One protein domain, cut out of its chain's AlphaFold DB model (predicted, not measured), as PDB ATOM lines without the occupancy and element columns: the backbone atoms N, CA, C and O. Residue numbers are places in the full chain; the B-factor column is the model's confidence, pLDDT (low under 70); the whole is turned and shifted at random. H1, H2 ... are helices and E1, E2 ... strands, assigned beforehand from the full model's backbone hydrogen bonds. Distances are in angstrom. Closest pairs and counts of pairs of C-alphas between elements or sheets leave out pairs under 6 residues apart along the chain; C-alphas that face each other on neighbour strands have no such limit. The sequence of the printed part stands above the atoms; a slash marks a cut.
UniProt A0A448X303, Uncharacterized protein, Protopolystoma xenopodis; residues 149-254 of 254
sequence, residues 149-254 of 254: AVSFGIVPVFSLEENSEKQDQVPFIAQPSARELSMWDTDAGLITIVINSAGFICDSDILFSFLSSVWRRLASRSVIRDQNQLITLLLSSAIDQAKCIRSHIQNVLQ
ATOM      1  N   ALA A 149     -36.894 -10.383  17.360       95.69
ATOM      2  CA  ALA A 149     -36.492  -9.377  18.327       95.69
ATOM      3  C   ALA A 149     -36.510  -9.967  19.733       95.69
ATOM      4  O   ALA A 149     -37.416 -10.725  20.084       95.69
ATOM      5  N   VAL A 150     -35.491  -9.605  20.503       94.31
ATOM      6  CA  VAL A 150     -35.387  -9.892  21.925       94.31
ATOM      7  C   VAL A 150     -35.014  -8.597  22.637       94.31
ATOM      8  O   VAL A 150     -33.957  -8.007  22.376       94.31
ATOM      9  N   SER A 151     -35.896  -8.144  23.520       92.38
ATOM     10  CA  SER A 151     -35.709  -6.958  24.345       92.38
ATOM     11  C   SER A 151     -35.196  -7.304  25.745       92.38
ATOM     12  O   SER A 151     -35.625  -8.271  26.371       92.38
ATOM     13  N   PHE A 152     -34.312  -6.462  26.273       87.56
ATOM     14  CA  PHE A 152     -33.746  -6.545  27.614       87.56
ATOM     15  C   PHE A 152     -33.820  -5.188  28.306       87.56
ATOM     16  O   PHE A 152     -33.350  -4.177  27.782       87.56
ATOM     17  N   GLY A 153     -34.373  -5.178  29.511       84.31
ATOM     18  CA  GLY A 153     -34.279  -4.063  30.437       84.31
ATOM     19  C   GLY A 153     -33.001  -4.133  31.246       84.31
ATOM     20  O   GLY A 153     -32.740  -5.161  31.858       84.31
ATOM     21  N   ILE A 154     -32.220  -3.064  31.289       77.81
ATOM     22  CA  ILE A 154     -31.017  -2.956  32.113       77.81
ATOM     23  C   ILE A 154     -31.329  -2.032  33.277       77.81
ATOM     24  O   ILE A 154     -31.598  -0.847  33.073       77.81
ATOM     25  N   VAL A 155     -31.263  -2.572  34.493       72.19
ATOM     26  CA  VAL A 155     -31.598  -1.831  35.709       72.19
ATOM     27  C   VAL A 155     -30.316  -1.476  36.467       72.19
ATOM     28  O   VAL A 155     -29.543  -2.373  36.817       72.19
ATOM     29  N   PRO A 156     -30.064  -0.187  36.758       62.94
ATOM     30  CA  PRO A 156     -28.964   0.199  37.626       62.94
ATOM     31  C   PRO A 156     -29.302  -0.197  39.068       62.94
ATOM     32  O   PRO A 156     -30.182   0.386  39.697       62.94
ATOM     33  N   VAL A 157     -28.598  -1.188  39.616       58.81
ATOM     34  CA  VAL A 157     -28.693  -1.494  41.049       58.81
ATOM     35  C   VAL A 157     -27.703  -0.632  41.808       58.81
ATOM     36  O   VAL A 157     -26.490  -0.798  41.700       58.81
ATOM     37  N   PHE A 158     -28.231   0.271  42.627       53.84
ATOM     38  CA  PHE A 158     -27.460   0.926  43.672       53.84
ATOM     39  C   PHE A 158     -27.510   0.048  44.924       53.84
ATOM     40  O   PHE A 158     -28.398   0.200  45.758       53.84
ATOM     41  N   SER A 159     -26.575  -0.896  45.058       47.69
ATOM     42  CA  SER A 159     -26.406  -1.573  46.345       47.69
ATOM     43  C   SER A 159     -25.668  -0.633  47.303       47.69
ATOM     44  O   SER A 159     -24.546  -0.202  47.028       47.69
ATOM     45  N   LEU A 160     -26.324  -0.274  48.409       44.81
ATOM     46  CA  LEU A 160     -25.744   0.510  49.507       44.81
ATOM     47  C   LEU A 160     -24.856  -0.342  50.434       44.81
ATOM     48  O   LEU A 160     -24.193   0.205  51.310       44.81
ATOM     49  N   GLU A 161     -24.818  -1.664  50.256       47.19
ATOM     50  CA  GLU A 161     -24.073  -2.568  51.132       47.19
ATOM     51  C   GLU A 161     -22.676  -2.841  50.579       47.19
ATOM     52  O   GLU A 161     -22.508  -3.761  49.789       47.19
ATOM     53  N   GLU A 162     -21.674  -2.065  51.004       49.53
ATOM     54  CA  GLU A 162     -20.273  -2.100  50.533       49.53
ATOM     55  C   GLU A 162     -19.548  -3.463  50.617       49.53
ATOM     56  O   GLU A 162     -18.442  -3.566  50.102       49.53
ATOM     57  N   ASN A 163     -20.144  -4.516  51.197       46.50
ATOM     58  CA  ASN A 163     -19.439  -5.757  51.556       46.50
ATOM     59  C   ASN A 163     -20.118  -7.077  51.133       46.50
ATOM     60  O   ASN A 163     -19.746  -8.133  51.644       46.50
ATOM     61  N   SER A 164     -21.100  -7.079  50.227       48.66
ATOM     62  CA  SER A 164     -21.648  -8.347  49.722       48.66
ATOM     63  C   SER A 164     -20.929  -8.782  48.440       48.66
ATOM     64  O   SER A 164     -21.061  -8.106  47.425       48.66
ATOM     65  N   GLU A 165     -20.293  -9.957  48.422       49.81
ATOM     66  CA  GLU A 165     -19.752 -10.631  47.213       49.81
ATOM     67  C   GLU A 165     -20.807 -10.885  46.103       49.81
ATOM     68  O   GLU A 165     -20.506 -11.426  45.045       49.81
ATOM     69  N   LYS A 166     -22.068 -10.493  46.327       47.38
ATOM     70  CA  LYS A 166     -23.173 -10.498  45.357       47.38
ATOM     71  C   LYS A 166     -23.326  -9.172  44.585       47.38
ATOM     72  O   LYS A 166     -24.330  -8.993  43.903       47.38
ATOM     73  N   GLN A 167     -22.373  -8.244  44.704       47.50
ATOM     74  CA  GLN A 167     -22.436  -6.884  44.139       47.50
ATOM     75  C   GLN A 167     -22.245  -6.778  42.612       47.50
ATOM     76  O   GLN A 167     -22.490  -5.707  42.059       47.50
ATOM     77  N   ASP A 168     -21.858  -7.851  41.917       48.81
ATOM     78  CA  ASP A 168     -21.215  -7.709  40.597       48.81
ATOM     79  C   ASP A 168     -22.093  -8.035  39.387       48.81
ATOM     80  O   ASP A 168     -21.626  -8.029  38.247       48.81
ATOM     81  N   GLN A 169     -23.377  -8.322  39.595       51.97
ATOM     82  CA  GLN A 169     -24.292  -8.594  38.490       51.97
ATOM     83  C   GLN A 169     -25.183  -7.382  38.251       51.97
ATOM     84  O   GLN A 169     -26.010  -7.043  39.090       51.97
ATOM     85  N   VAL A 170     -25.034  -6.745  37.085       55.72
ATOM     86  CA  VAL A 170     -26.061  -5.830  36.567       55.72
ATOM     87  C   VAL A 170     -27.278  -6.692  36.262       55.72
ATOM     88  O   VAL A 170     -27.202  -7.504  35.334       55.72
ATOM     89  N   PRO A 171     -28.384  -6.581  37.016       65.38
ATOM     90  CA  PRO A 171     -29.559  -7.344  36.669       65.38
ATOM     91  C   PRO A 171     -30.120  -6.772  35.375       65.38
ATOM     92  O   PRO A 171     -30.397  -5.575  35.249       65.38
ATOM     93  N   PHE A 172     -30.284  -7.658  34.405       73.44
ATOM     94  CA  PHE A 172     -31.100  -7.384  33.246       73.44
ATOM     95  C   PHE A 172     -32.359  -8.246  33.317       73.44
ATOM     96  O   PHE A 172     -32.342  -9.371  33.817       73.44
ATOM     97  N   ILE A 173     -33.460  -7.696  32.829       80.62
ATOM     98  CA  ILE A 173     -34.759  -8.353  32.746       80.62
ATOM     99  C   ILE A 173     -34.992  -8.662  31.273       80.62
ATOM    100  O   ILE A 173     -34.993  -7.750  30.447       80.62
ATOM    101  N   ALA A 174     -35.150  -9.937  30.928       85.44
ATOM    102  CA  ALA A 174     -35.549 -10.318  29.579       85.44
ATOM    103  C   ALA A 174     -37.037 -10.008  29.381       85.44
ATOM    104  O   ALA A 174     -37.850 -10.346  30.237       85.44
ATOM    105  N   GLN A 175     -37.365  -9.379  28.254       88.25
ATOM    106  CA  GLN A 175     -38.721  -9.028  27.829       88.25
ATOM    107  C   GLN A 175     -39.529  -8.291  28.912       88.25
ATOM    108  O   GLN A 175     -40.569  -8.785  29.351       88.25
ATOM    109  N   PRO A 176     -39.057  -7.115  29.372       87.81
ATOM    110  CA  PRO A 176     -39.723  -6.381  30.437       87.81
ATOM    111  C   PRO A 176     -41.159  -5.988  30.058       87.81
ATOM    112  O   PRO A 176     -41.425  -5.485  28.960       87.81
ATOM    113  N   SER A 177     -42.063  -6.174  31.013       88.62
ATOM    114  CA  SER A 177     -43.461  -5.753  30.955       88.62
ATOM    115  C   SER A 177     -43.598  -4.230  30.867       88.62
ATOM    116  O   SER A 177     -42.688  -3.472  31.227       88.62
ATOM    117  N   ALA A 178     -44.775  -3.735  30.478       85.12
ATOM    118  CA  ALA A 178     -45.044  -2.296  30.462       85.12
ATOM    119  C   ALA A 178     -44.906  -1.689  31.862       85.12
ATOM    120  O   ALA A 178     -44.453  -0.552  32.011       85.12
ATOM    121  N   ARG A 179     -45.266  -2.458  32.898       83.81
ATOM    122  CA  ARG A 179     -45.099  -2.034  34.286       83.81
ATOM    123  C   ARG A 179     -43.624  -1.919  34.647       83.81
ATOM    124  O   ARG A 179     -43.244  -0.901  35.212       83.81
ATOM    125  N   GLU A 180     -42.800  -2.906  34.310       82.81
ATOM    126  CA  GLU A 180     -41.352  -2.855  34.560       82.81
ATOM    127  C   GLU A 180     -40.707  -1.668  33.846       82.81
ATOM    128  O   GLU A 180     -40.032  -0.878  34.496       82.81
ATOM    129  N   LEU A 181     -41.041  -1.448  32.573       79.69
ATOM    130  CA  LEU A 181     -40.581  -0.287  31.803       79.69
ATOM    131  C   LEU A 181     -41.011   1.059  32.413       79.69
ATOM    132  O   LEU A 181     -40.317   2.056  32.243       79.69
ATOM    133  N   SER A 182     -42.153   1.105  33.107       77.62
ATOM    134  CA  SER A 182     -42.667   2.327  33.747       77.62
ATOM    135  C   SER A 182     -42.095   2.606  35.138       77.62
ATOM    136  O   SER A 182     -42.221   3.723  35.633       77.62
ATOM    137  N   MET A 183     -41.521   1.591  35.791       67.06
ATOM    138  CA  MET A 183     -41.039   1.679  37.174       67.06
ATOM    139  C   MET A 183     -39.602   2.186  37.273       67.06
ATOM    140  O   MET A 183     -39.111   2.384  38.383       67.06
ATOM    141  N   TRP A 184     -38.912   2.353  36.150       64.75
ATOM    142  CA  TRP A 184     -37.507   2.711  36.174       64.75
ATOM    143  C   TRP A 184     -37.295   4.223  36.122       64.75
ATOM    144  O   TRP A 184     -37.885   4.925  35.302       64.75
ATOM    145  N   ASP A 185     -36.414   4.702  37.000       57.12
ATOM    146  CA  ASP A 185     -35.862   6.055  36.940       57.12
ATOM    147  C   ASP A 185     -35.131   6.286  35.604       57.12
ATOM    148  O   ASP A 185     -34.848   5.349  34.855       57.12
ATOM    149  N   THR A 186     -34.761   7.539  35.317       57.03
ATOM    150  CA  THR A 186     -34.090   7.993  34.075       57.03
ATOM    151  C   THR A 186     -32.814   7.239  33.674       57.03
ATOM    152  O   THR A 186     -32.278   7.491  32.596       57.03
ATOM    153  N   ASP A 187     -32.318   6.346  34.526       60.31
ATOM    154  CA  ASP A 187     -31.026   5.680  34.401       60.31
ATOM    155  C   ASP A 187     -31.125   4.224  33.906       60.31
ATOM    156  O   ASP A 187     -30.087   3.615  33.633       60.31
ATOM    157  N   ALA A 188     -32.330   3.654  33.779       70.00
ATOM    158  CA  ALA A 188     -32.506   2.331  33.179       70.00
ATOM    159  C   ALA A 188     -32.585   2.396  31.654       70.00
ATOM    160  O   ALA A 188     -33.181   3.310  31.088       70.00
ATOM    161  N   GLY A 189     -32.007   1.386  31.004       76.62
ATOM    162  CA  GLY A 189     -31.961   1.272  29.549       76.62
ATOM    163  C   GLY A 189     -32.807   0.119  29.029       76.62
ATOM    164  O   GLY A 189     -32.904  -0.926  29.665       76.62
ATOM    165  N   LEU A 190     -33.381   0.281  27.841       84.62
ATOM    166  CA  LEU A 190     -34.003  -0.791  27.073       84.62
ATOM    167  C   LEU A 190     -33.134  -1.084  25.853       84.62
ATOM    168  O   LEU A 190     -32.969  -0.232  24.981       84.62
ATOM    169  N   ILE A 191     -32.615  -2.302  25.771       87.44
ATOM    170  CA  ILE A 191     -31.895  -2.798  24.601       87.44
ATOM    171  C   ILE A 191     -32.809  -3.754  23.851       87.44
ATOM    172  O   ILE A 191     -33.371  -4.660  24.444       87.44
ATOM    173  N   THR A 192     -32.953  -3.578  22.545       91.88
ATOM    174  CA  THR A 192     -33.658  -4.521  21.672       91.88
ATOM    175  C   THR A 192     -32.711  -4.985  20.586       91.88
ATOM    176  O   THR A 192     -32.119  -4.155  19.896       91.88
ATOM    177  N   ILE A 193     -32.567  -6.297  20.427       93.62
ATOM    178  CA  ILE A 193     -31.662  -6.913  19.454       93.62
ATOM    179  C   ILE A 193     -32.493  -7.818  18.553       93.62
ATOM    180  O   ILE A 193     -33.231  -8.670  19.039       93.62
ATOM    181  N   VAL A 194     -32.374  -7.639  17.241       96.19
ATOM    182  CA  VAL A 194     -33.012  -8.496  16.241       96.19
ATOM    183  C   VAL A 194     -31.979  -9.467  15.700       96.19
ATOM    184  O   VAL A 194     -30.952  -9.039  15.175       96.19
ATOM    185  N   ILE A 195     -32.255 -10.764  15.808       95.81
ATOM    186  CA  ILE A 195     -31.312 -11.834  15.475       95.81
ATOM    187  C   ILE A 195     -31.913 -12.761  14.433       95.81
ATOM    188  O   ILE A 195     -33.025 -13.268  14.602       95.81
ATOM    189  N   ASN A 196     -31.160 -13.024  13.372       94.38
ATOM    190  CA  ASN A 196     -31.582 -13.911  12.297       94.38
ATOM    191  C   ASN A 196     -31.351 -15.401  12.575       94.38
ATOM    192  O   ASN A 196     -30.889 -15.794  13.652       94.38
ATOM    193  N   SER A 197     -31.711 -16.261  11.617       92.50
ATOM    194  CA  SER A 197     -31.556 -17.715  11.754       92.50
ATOM    195  C   SER A 197     -30.112 -18.169  11.941       92.50
ATOM    196  O   SER A 197     -29.872 -19.113  12.693       92.50
ATOM    197  N   ALA A 198     -29.161 -17.456  11.340       92.19
ATOM    198  CA  ALA A 198     -27.732 -17.720  11.463       92.19
ATOM    199  C   ALA A 198     -27.096 -17.155  12.751       92.19
ATOM    200  O   ALA A 198     -25.922 -17.414  13.007       92.19
ATOM    201  N   GLY A 199     -27.847 -16.416  13.575       88.88
ATOM    202  CA  GLY A 199     -27.337 -15.807  14.808       88.88
ATOM    203  C   GLY A 199     -26.674 -14.438  14.616       88.88
ATOM    204  O   GLY A 199     -26.058 -13.926  15.547       88.88
ATOM    205  N   PHE A 200     -26.799 -13.827  13.436       91.50
ATOM    206  CA  PHE A 200     -26.329 -12.470  13.169       91.50
ATOM    207  C   PHE A 200     -27.351 -11.421  13.606       91.50
ATOM    208  O   PHE A 200     -28.562 -11.637  13.541       91.50
ATOM    209  N   ILE A 201     -26.841 -10.259  14.012       92.44
ATOM    210  CA  ILE A 201     -27.654  -9.099  14.378       92.44
ATOM    211  C   ILE A 201     -28.129  -8.406  13.094       92.44
ATOM    212  O   ILE A 201     -27.314  -7.934  12.304       92.44
ATOM    213  N   CYS A 202     -29.443  -8.329  12.904       91.62
ATOM    214  CA  CYS A 202     -30.088  -7.631  11.787       91.62
ATOM    215  C   CYS A 202     -30.367  -6.162  12.084       91.62
ATOM    216  O   CYS A 202     -30.304  -5.312  11.205       91.62
ATOM    217  N   ASP A 203     -30.760  -5.880  13.319       92.31
ATOM    218  CA  ASP A 203     -31.162  -4.556  13.770       92.31
ATOM    219  C   ASP A 203     -30.959  -4.495  15.282       92.31
ATOM    220  O   ASP A 203     -31.066  -5.508  15.978       92.31
ATOM    221  N   SER A 204     -30.672  -3.315  15.809       90.19
ATOM    222  CA  SER A 204     -30.561  -3.108  17.246       90.19
ATOM    223  C   SER A 204     -30.990  -1.698  17.611       90.19
ATOM    224  O   SER A 204     -30.903  -0.766  16.817       90.19
ATOM    225  N   ASP A 205     -31.524  -1.555  18.814       87.00
ATOM    226  CA  ASP A 205     -31.942  -0.265  19.342       87.00
ATOM    227  C   ASP A 205     -31.671  -0.214  20.837       87.00
ATOM    228  O   ASP A 205     -31.819  -1.214  21.542       87.00
ATOM    229  N   ILE A 206     -31.242   0.952  21.298       81.06
ATOM    230  CA  ILE A 206     -30.911   1.217  22.691       81.06
ATOM    231  C   ILE A 206     -31.641   2.499  23.069       81.06
ATOM    232  O   ILE A 206     -31.203   3.609  22.767       81.06
ATOM    233  N   LEU A 207     -32.774   2.328  23.736       74.38
ATOM    234  CA  LEU A 207     -33.587   3.408  24.272       74.38
ATOM    235  C   LEU A 207     -33.197   3.652  25.728       74.38
ATOM    236  O   LEU A 207     -32.985   2.709  26.484       74.38
ATOM    237  N   PHE A 208     -33.115   4.928  26.110       61.28
ATOM    238  CA  PHE A 208     -32.683   5.363  27.445       61.28
ATOM    239  C   PHE A 208     -31.245   4.941  27.773       61.28
ATOM    240  O   PHE A 208     -30.957   4.264  28.757       61.28
ATOM    241  N   SER A 209     -30.298   5.352  26.923       52.19
ATOM    242  CA  SER A 209     -28.892   5.119  27.218       52.19
ATOM    243  C   SER A 209     -28.451   5.956  28.423       52.19
ATOM    244  O   SER A 209     -28.270   7.169  28.316       52.19
ATOM    245  N   PHE A 210     -28.222   5.270  29.537       54.62
ATOM    246  CA  PHE A 210     -27.031   5.411  30.361       54.62
ATOM    247  C   PHE A 210     -26.484   6.838  30.517       54.62
ATOM    248  O   PHE A 210     -25.634   7.282  29.733       54.62
ATOM    249  N   LEU A 211     -26.839   7.527  31.604       46.53
ATOM    250  CA  LEU A 211     -26.002   8.638  32.044       46.53
ATOM    251  C   LEU A 211     -24.579   8.108  32.264       46.53
ATOM    252  O   LEU A 211     -24.355   7.117  32.965       46.53
ATOM    253  N   SER A 212     -23.595   8.800  31.687       48.59
ATOM    254  CA  SER A 212     -22.166   8.520  31.886       48.59
ATOM    255  C   SER A 212     -21.773   8.364  33.362       48.59
ATOM    256  O   SER A 212     -20.744   7.767  33.642       48.59
ATOM    257  N   SER A 213     -22.573   8.864  34.309       42.56
ATOM    258  CA  SER A 213     -22.414   8.700  35.755       42.56
ATOM    259  C   SER A 213     -22.571   7.258  36.243       42.56
ATOM    260  O   SER A 213     -21.812   6.874  37.132       42.56
ATOM    261  N   VAL A 214     -23.476   6.452  35.676       49.28
ATOM    262  CA  VAL A 214     -23.611   5.024  36.024       49.28
ATOM    263  C   VAL A 214     -22.358   4.276  35.572       49.28
ATOM    264  O   VAL A 214     -21.712   3.612  36.375       49.28
ATOM    265  N   TRP A 215     -21.912   4.502  34.332       50.00
ATOM    266  CA  TRP A 215     -20.668   3.927  33.808       50.00
ATOM    267  C   TRP A 215     -19.412   4.434  34.510       50.00
ATOM    268  O   TRP A 215     -18.508   3.654  34.780       50.00
ATOM    269  N   ARG A 216     -19.343   5.725  34.847       45.75
ATOM    270  CA  ARG A 216     -18.205   6.324  35.559       45.75
ATOM    271  C   ARG A 216     -18.123   5.804  36.995       45.75
ATOM    272  O   ARG A 216     -17.020   5.667  37.512       45.75
ATOM    273  N   ARG A 217     -19.259   5.461  37.620       47.50
ATOM    274  CA  ARG A 217     -19.300   4.841  38.954       47.50
ATOM    275  C   ARG A 217     -19.010   3.338  38.918       47.50
ATOM    276  O   ARG A 217     -18.221   2.893  39.747       47.50
ATOM    277  N   LEU A 218     -19.525   2.607  37.926       45.53
ATOM    278  CA  LEU A 218     -19.156   1.209  37.642       45.53
ATOM    279  C   LEU A 218     -17.670   1.064  37.267       45.53
ATOM    280  O   LEU A 218     -17.027   0.105  37.665       45.53
ATOM    281  N   ALA A 219     -17.092   2.041  36.565       41.69
ATOM    282  CA  ALA A 219     -15.661   2.078  36.266       41.69
ATOM    283  C   ALA A 219     -14.806   2.452  37.495       41.69
ATOM    284  O   ALA A 219     -13.658   2.029  37.593       41.69
ATOM    285  N   SER A 220     -15.351   3.234  38.438       40.78
ATOM    286  CA  SER A 220     -14.649   3.629  39.673       40.78
ATOM    287  C   SER A 220     -14.719   2.599  40.808       40.78
ATOM    288  O   SER A 220     -13.914   2.666  41.732       40.78
ATOM    289  N   ARG A 221     -15.672   1.657  40.756       42.91
ATOM    290  CA  ARG A 221     -15.839   0.558  41.718       42.91
ATOM    291  C   ARG A 221     -15.568  -0.753  40.986       42.91
ATOM    292  O   ARG A 221     -16.352  -1.221  40.176       42.91
ATOM    293  N   SER A 222     -14.383  -1.280  41.221       42.25
ATOM    294  CA  SER A 222     -13.645  -2.234  40.402       42.25
ATOM    295  C   SER A 222     -14.225  -3.652  40.270       42.25
ATOM    296  O   SER A 222     -13.505  -4.588  40.618       42.25
ATOM    297  N   VAL A 223     -15.440  -3.867  39.742       43.22
ATOM    298  CA  VAL A 223     -15.915  -5.250  39.483       43.22
ATOM    299  C   VAL A 223     -16.907  -5.466  38.319       43.22
ATOM    300  O   VAL A 223     -17.489  -6.533  38.182       43.22
ATOM    301  N   ILE A 224     -17.010  -4.534  37.366       44.62
ATOM    302  CA  ILE A 224     -17.312  -4.912  35.970       44.62
ATOM    303  C   ILE A 224     -16.097  -4.515  35.153       44.62
ATOM    304  O   ILE A 224     -15.966  -3.374  34.717       44.62
ATOM    305  N   ARG A 225     -15.150  -5.445  35.009       43.75
ATOM    306  CA  ARG A 225     -13.902  -5.173  34.283       43.75
ATOM    307  C   ARG A 225     -14.069  -5.108  32.765       43.75
ATOM    308  O   ARG A 225     -13.129  -4.680  32.112       43.75
ATOM    309  N   ASP A 226     -15.225  -5.454  32.197       54.91
ATOM    310  CA  ASP A 226     -15.403  -5.368  30.747       54.91
ATOM    311  C   ASP A 226     -16.867  -5.142  30.349       54.91
ATOM    312  O   ASP A 226     -17.708  -6.028  30.484       54.91
ATOM    313  N   GLN A 227     -17.175  -3.975  29.776       58.44
ATOM    314  CA  GLN A 227     -18.440  -3.719  29.061       58.44
ATOM    315  C   GLN A 227     -18.718  -4.806  28.009       58.44
ATOM    316  O   GLN A 227     -19.864  -5.177  27.752       58.44
ATOM    317  N   ASN A 228     -17.638  -5.367  27.465       62.94
ATOM    318  CA  ASN A 228     -17.655  -6.480  26.537       62.94
ATOM    319  C   ASN A 228     -18.307  -7.736  27.129       62.94
ATOM    320  O   ASN A 228     -18.985  -8.445  26.395       62.94
ATOM    321  N   GLN A 229     -18.176  -8.007  28.433       66.88
ATOM    322  CA  GLN A 229     -18.777  -9.194  29.056       66.88
ATOM    323  C   GLN A 229     -20.301  -9.087  29.151       66.88
ATOM    324  O   GLN A 229     -20.990 -10.046  28.813       66.88
ATOM    325  N   LEU A 230     -20.838  -7.921  29.535       69.50
ATOM    326  CA  LEU A 230     -22.288  -7.697  29.577       69.50
ATOM    327  C   LEU A 230     -22.898  -7.783  28.174       69.50
ATOM    328  O   LEU A 230     -23.899  -8.465  27.980       69.50
ATOM    329  N   ILE A 231     -22.272  -7.134  27.188       74.19
ATOM    330  CA  ILE A 231     -22.722  -7.194  25.792       74.19
ATOM    331  C   ILE A 231     -22.661  -8.635  25.274       74.19
ATOM    332  O   ILE A 231     -23.620  -9.101  24.669       74.19
ATOM    333  N   THR A 232     -21.578  -9.364  25.553       77.31
ATOM    334  CA  THR A 232     -21.438 -10.775  25.156       77.31
ATOM    335  C   THR A 232     -22.531 -11.638  25.776       77.31
ATOM    336  O   THR A 232     -23.121 -12.457  25.079       77.31
ATOM    337  N   LEU A 233     -22.842 -11.427  27.056       78.38
ATOM    338  CA  LEU A 233     -23.873 -12.177  27.768       78.38
ATOM    339  C   LEU A 233     -25.288 -11.851  27.268       78.38
ATOM    340  O   LEU A 233     -26.117 -12.752  27.123       78.38
ATOM    341  N   LEU A 234     -25.575 -10.583  26.969       80.12
ATOM    342  CA  LEU A 234     -26.841 -10.177  26.355       80.12
ATOM    343  C   LEU A 234     -26.988 -10.784  24.961       80.12
ATOM    344  O   LEU A 234     -28.043 -11.318  24.639       80.12
ATOM    345  N   LEU A 235     -25.924 -10.759  24.156       84.75
ATOM    346  CA  LEU A 235     -25.924 -11.346  22.820       84.75
ATOM    347  C   LEU A 235     -26.117 -12.859  22.861       84.75
ATOM    348  O   LEU A 235     -26.966 -13.367  22.136       84.75
ATOM    349  N   SER A 236     -25.395 -13.578  23.722       86.31
ATOM    350  CA  SER A 236     -25.576 -15.026  23.858       86.31
ATOM    351  C   SER A 236     -27.002 -15.361  24.294       86.31
ATOM    352  O   SER A 236     -27.652 -16.202  23.680       86.31
ATOM    353  N   SER A 237     -27.527 -14.629  25.284       86.62
ATOM    354  CA  SER A 237     -28.897 -14.811  25.778       86.62
ATOM    355  C   SER A 237     -29.931 -14.536  24.687       86.62
ATOM    356  O   SER A 237     -30.896 -15.282  24.541       86.62
ATOM    357  N   ALA A 238     -29.722 -13.488  23.892       89.06
ATOM    358  CA  ALA A 238     -30.593 -13.133  22.782       89.06
ATOM    359  C   ALA A 238     -30.582 -14.211  21.690       89.06
ATOM    360  O   ALA A 238     -31.644 -14.585  21.196       89.06
ATOM    361  N   ILE A 239     -29.405 -14.740  21.334       91.81
ATOM    362  CA  ILE A 239     -29.265 -15.825  20.350       91.81
ATOM    363  C   ILE A 239     -30.028 -17.065  20.825       91.81
ATOM    364  O   ILE A 239     -30.800 -17.642  20.054       91.81
ATOM    365  N   ASP A 240     -29.853 -17.454  22.088       91.38
ATOM    366  CA  ASP A 240     -30.495 -18.640  22.658       91.38
ATOM    367  C   ASP A 240     -32.021 -18.491  22.725       91.38
ATOM    368  O   ASP A 240     -32.757 -19.391  22.304       91.38
ATOM    369  N   GLN A 241     -32.515 -17.336  23.183       91.50
ATOM    370  CA  GLN A 241     -33.950 -17.048  23.234       91.50
ATOM    371  C   GLN A 241     -34.566 -16.994  21.835       91.50
ATOM    372  O   GLN A 241     -35.579 -17.650  21.589       91.50
ATOM    373  N   ALA A 242     -33.932 -16.295  20.888       93.44
ATOM    374  CA  ALA A 242     -34.385 -16.248  19.501       93.44
ATOM    375  C   ALA A 242     -34.433 -17.655  18.889       93.44
ATOM    376  O   ALA A 242     -35.405 -18.017  18.229       93.44
ATOM    377  N   LYS A 243     -33.428 -18.499  19.147       93.75
ATOM    378  CA  LYS A 243     -33.417 -19.890  18.676       93.75
ATOM    379  C   LYS A 243     -34.584 -20.702  19.247       93.75
ATOM    380  O   LYS A 243     -35.214 -21.445  18.496       93.75
ATOM    381  N   CYS A 244     -34.880 -20.549  20.538       92.81
ATOM    382  CA  CYS A 244     -35.996 -21.222  21.207       92.81
ATOM    383  C   CYS A 244     -37.361 -20.767  20.662       92.81
ATOM    384  O   CYS A 244     -38.209 -21.587  20.315       92.81
ATOM    385  N   ILE A 245     -37.559 -19.457  20.516       92.38
ATOM    386  CA  ILE A 245     -38.798 -18.894  19.967       92.38
ATOM    387  C   ILE A 245     -38.985 -19.347  18.514       92.38
ATOM    388  O   ILE A 245     -40.074 -19.770  18.131       92.38
ATOM    389  N   ARG A 246     -37.919 -19.331  17.705       93.38
ATOM    390  CA  ARG A 246     -37.970 -19.764  16.302       93.38
ATOM    391  C   ARG A 246     -38.387 -21.220  16.169       93.38
ATOM    392  O   ARG A 246     -39.261 -21.510  15.357       93.38
ATOM    393  N   SER A 247     -37.787 -22.116  16.952       92.50
ATOM    394  CA  SER A 247     -38.145 -23.535  16.904       92.50
ATOM    395  C   SER A 247     -39.599 -23.747  17.320       92.50
ATOM    396  O   SER A 247     -40.310 -24.508  16.670       92.50
ATOM    397  N   HIS A 248     -40.080 -23.020  18.332       92.06
ATOM    398  CA  HIS A 248     -41.480 -23.077  18.737       92.06
ATOM    399  C   HIS A 248     -42.429 -22.616  17.621       92.06
ATOM    400  O   HIS A 248     -43.367 -23.337  17.288       92.06
ATOM    401  N   ILE A 249     -42.163 -21.464  16.999       89.94
ATOM    402  CA  ILE A 249     -42.984 -20.946  15.896       89.94
ATOM    403  C   ILE A 249     -42.994 -21.936  14.725       89.94
ATOM    404  O   ILE A 249     -44.058 -22.256  14.204       89.94
ATOM    405  N   GLN A 250     -41.830 -22.449  14.326       87.19
ATOM    406  CA  GLN A 250     -41.726 -23.407  13.225       87.19
ATOM    407  C   GLN A 250     -42.494 -24.700  13.513       87.19
ATOM    408  O   GLN A 250     -43.160 -25.204  12.618       87.19
ATOM    409  N   ASN A 251     -42.469 -25.194  14.752       90.50
ATOM    410  CA  ASN A 251     -43.238 -26.376  15.149       90.50
ATOM    411  C   ASN A 251     -44.755 -26.142  15.100       90.50
ATOM    412  O   ASN A 251     -45.499 -27.061  14.786       90.50
ATOM    413  N   VAL A 252     -45.223 -24.932  15.420       89.75
ATOM    414  CA  VAL A 252     -46.654 -24.581  15.375       89.75
ATOM    415  C   VAL A 252     -47.154 -24.384  13.938       89.75
ATOM    416  O   VAL A 252     -48.346 -24.530  13.676       89.75
ATOM    417  N   LEU A 253     -46.263 -24.029  13.010       83.50
ATOM    418  CA  LEU A 253     -46.598 -23.734  11.613       83.50
ATOM    419  C   LEU A 253     -46.472 -24.936  10.657       83.50
ATOM    420  O   LEU A 253     -46.797 -24.782   9.476       83.50
ATOM    421  N   GLN A 254     -45.990 -26.085  11.143       73.12
ATOM    422  CA  GLN A 254     -45.957 -27.368  10.422       73.12
ATOM    423  C   GLN A 254     -47.324 -28.056  10.446       73.12
ATOM    424  O   GLN A 254     -47.708 -28.591   9.379       73.12
TER     425      GLN A 254
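What this domain is: This is residues 149 to 254 of the 254 residues of an uncharacterized protein of Protopolystoma xenopodis (UniProt A0A448X303). A small, twisted sheet of four strands has one long helix, H3, packed on one face through residues 230 to 245. The last turns of H3 and the end of the chain, residues 247 to 254, stick out at one end of the long axis, and the loop of residues 160 to 166 sticks out at the other; H2 lies off the sheet. The printed part has 106 residues, with three named helices and four named strands in the order E1, E2, H1, E3, E4, H2, H3; the sheet runs E2, E1, E3, E4, all antiparallel. The class is mixed, helices and strands. The whole is only just loose, close to compact, with a radius of gyration of the C-alphas of 15.8 A, and elongated, spanning 54 by 28 by 24 A.

How they stand to each other: E1, residues 149 to 154, is an inner strand, and E2, residues 172 to 174, is an edge strand; they form an antiparallel hairpin at 151 degrees, with N 153 and O 173 within hydrogen-bond range at 2.8 A. E3, residues 189 to 195, is E1's other neighbour, antiparallel at 157 degrees, with N 152 and O 191 at 2.7 A. E2, H1, residues 178 to 182, and E3 form a split strand-helix-strand unit, two strands running the same way with E1 between them, and its crossover is right-handed. H1 only grazes the sheet, with residues 180 to 181. E4, residues 201 to 207, is the other edge strand and forms a hairpin with E3, antiparallel at 169 degrees, with N 192 and O 205 at 2.8 A. The sheet is twisted, its C-alphas lying up to 4.2 A off the best plane. H2, residues 212 to 220, is not on the sheet. H3, residues 227 to 253, is on one face of it, giving two layers, a helix over a sheet; its closest C-alphas to E1 are those of Val 150 and Ala 238, 5.8 A, and to E3 those of Ile 195 and Ile 239, 6.6 A. E2 and H3 are near each other, while H2 and H3 are apart. In H1, H2 and H3 every O i to N i+4 pair is within hydrogen-bond range.

Where its parts are: E1 begins at C-alpha 149 (-36.492, -9.377, 18.327) and is 16.2 A long; E2 measures 6.5 A and H1 6.1 A. E3 is 19.2 A, E4 17.0 A and H2 11.9 A. H3, 38.7 A, runs from C-alpha 227 (-18.440, -3.719, 29.061) to C-alpha 253 (-46.598, -23.734, 11.613).

The domain as a whole: The C-alphas of Glu 162 and Gln 254 are the two farthest apart, 53.9 A. The printed part has no cut, and the link from E1 to E2, 17 residues, is long. Mean pLDDT of the printed part is 72.3, with residues 156 to 171, 183 to 187 and 208 to 230 under 70.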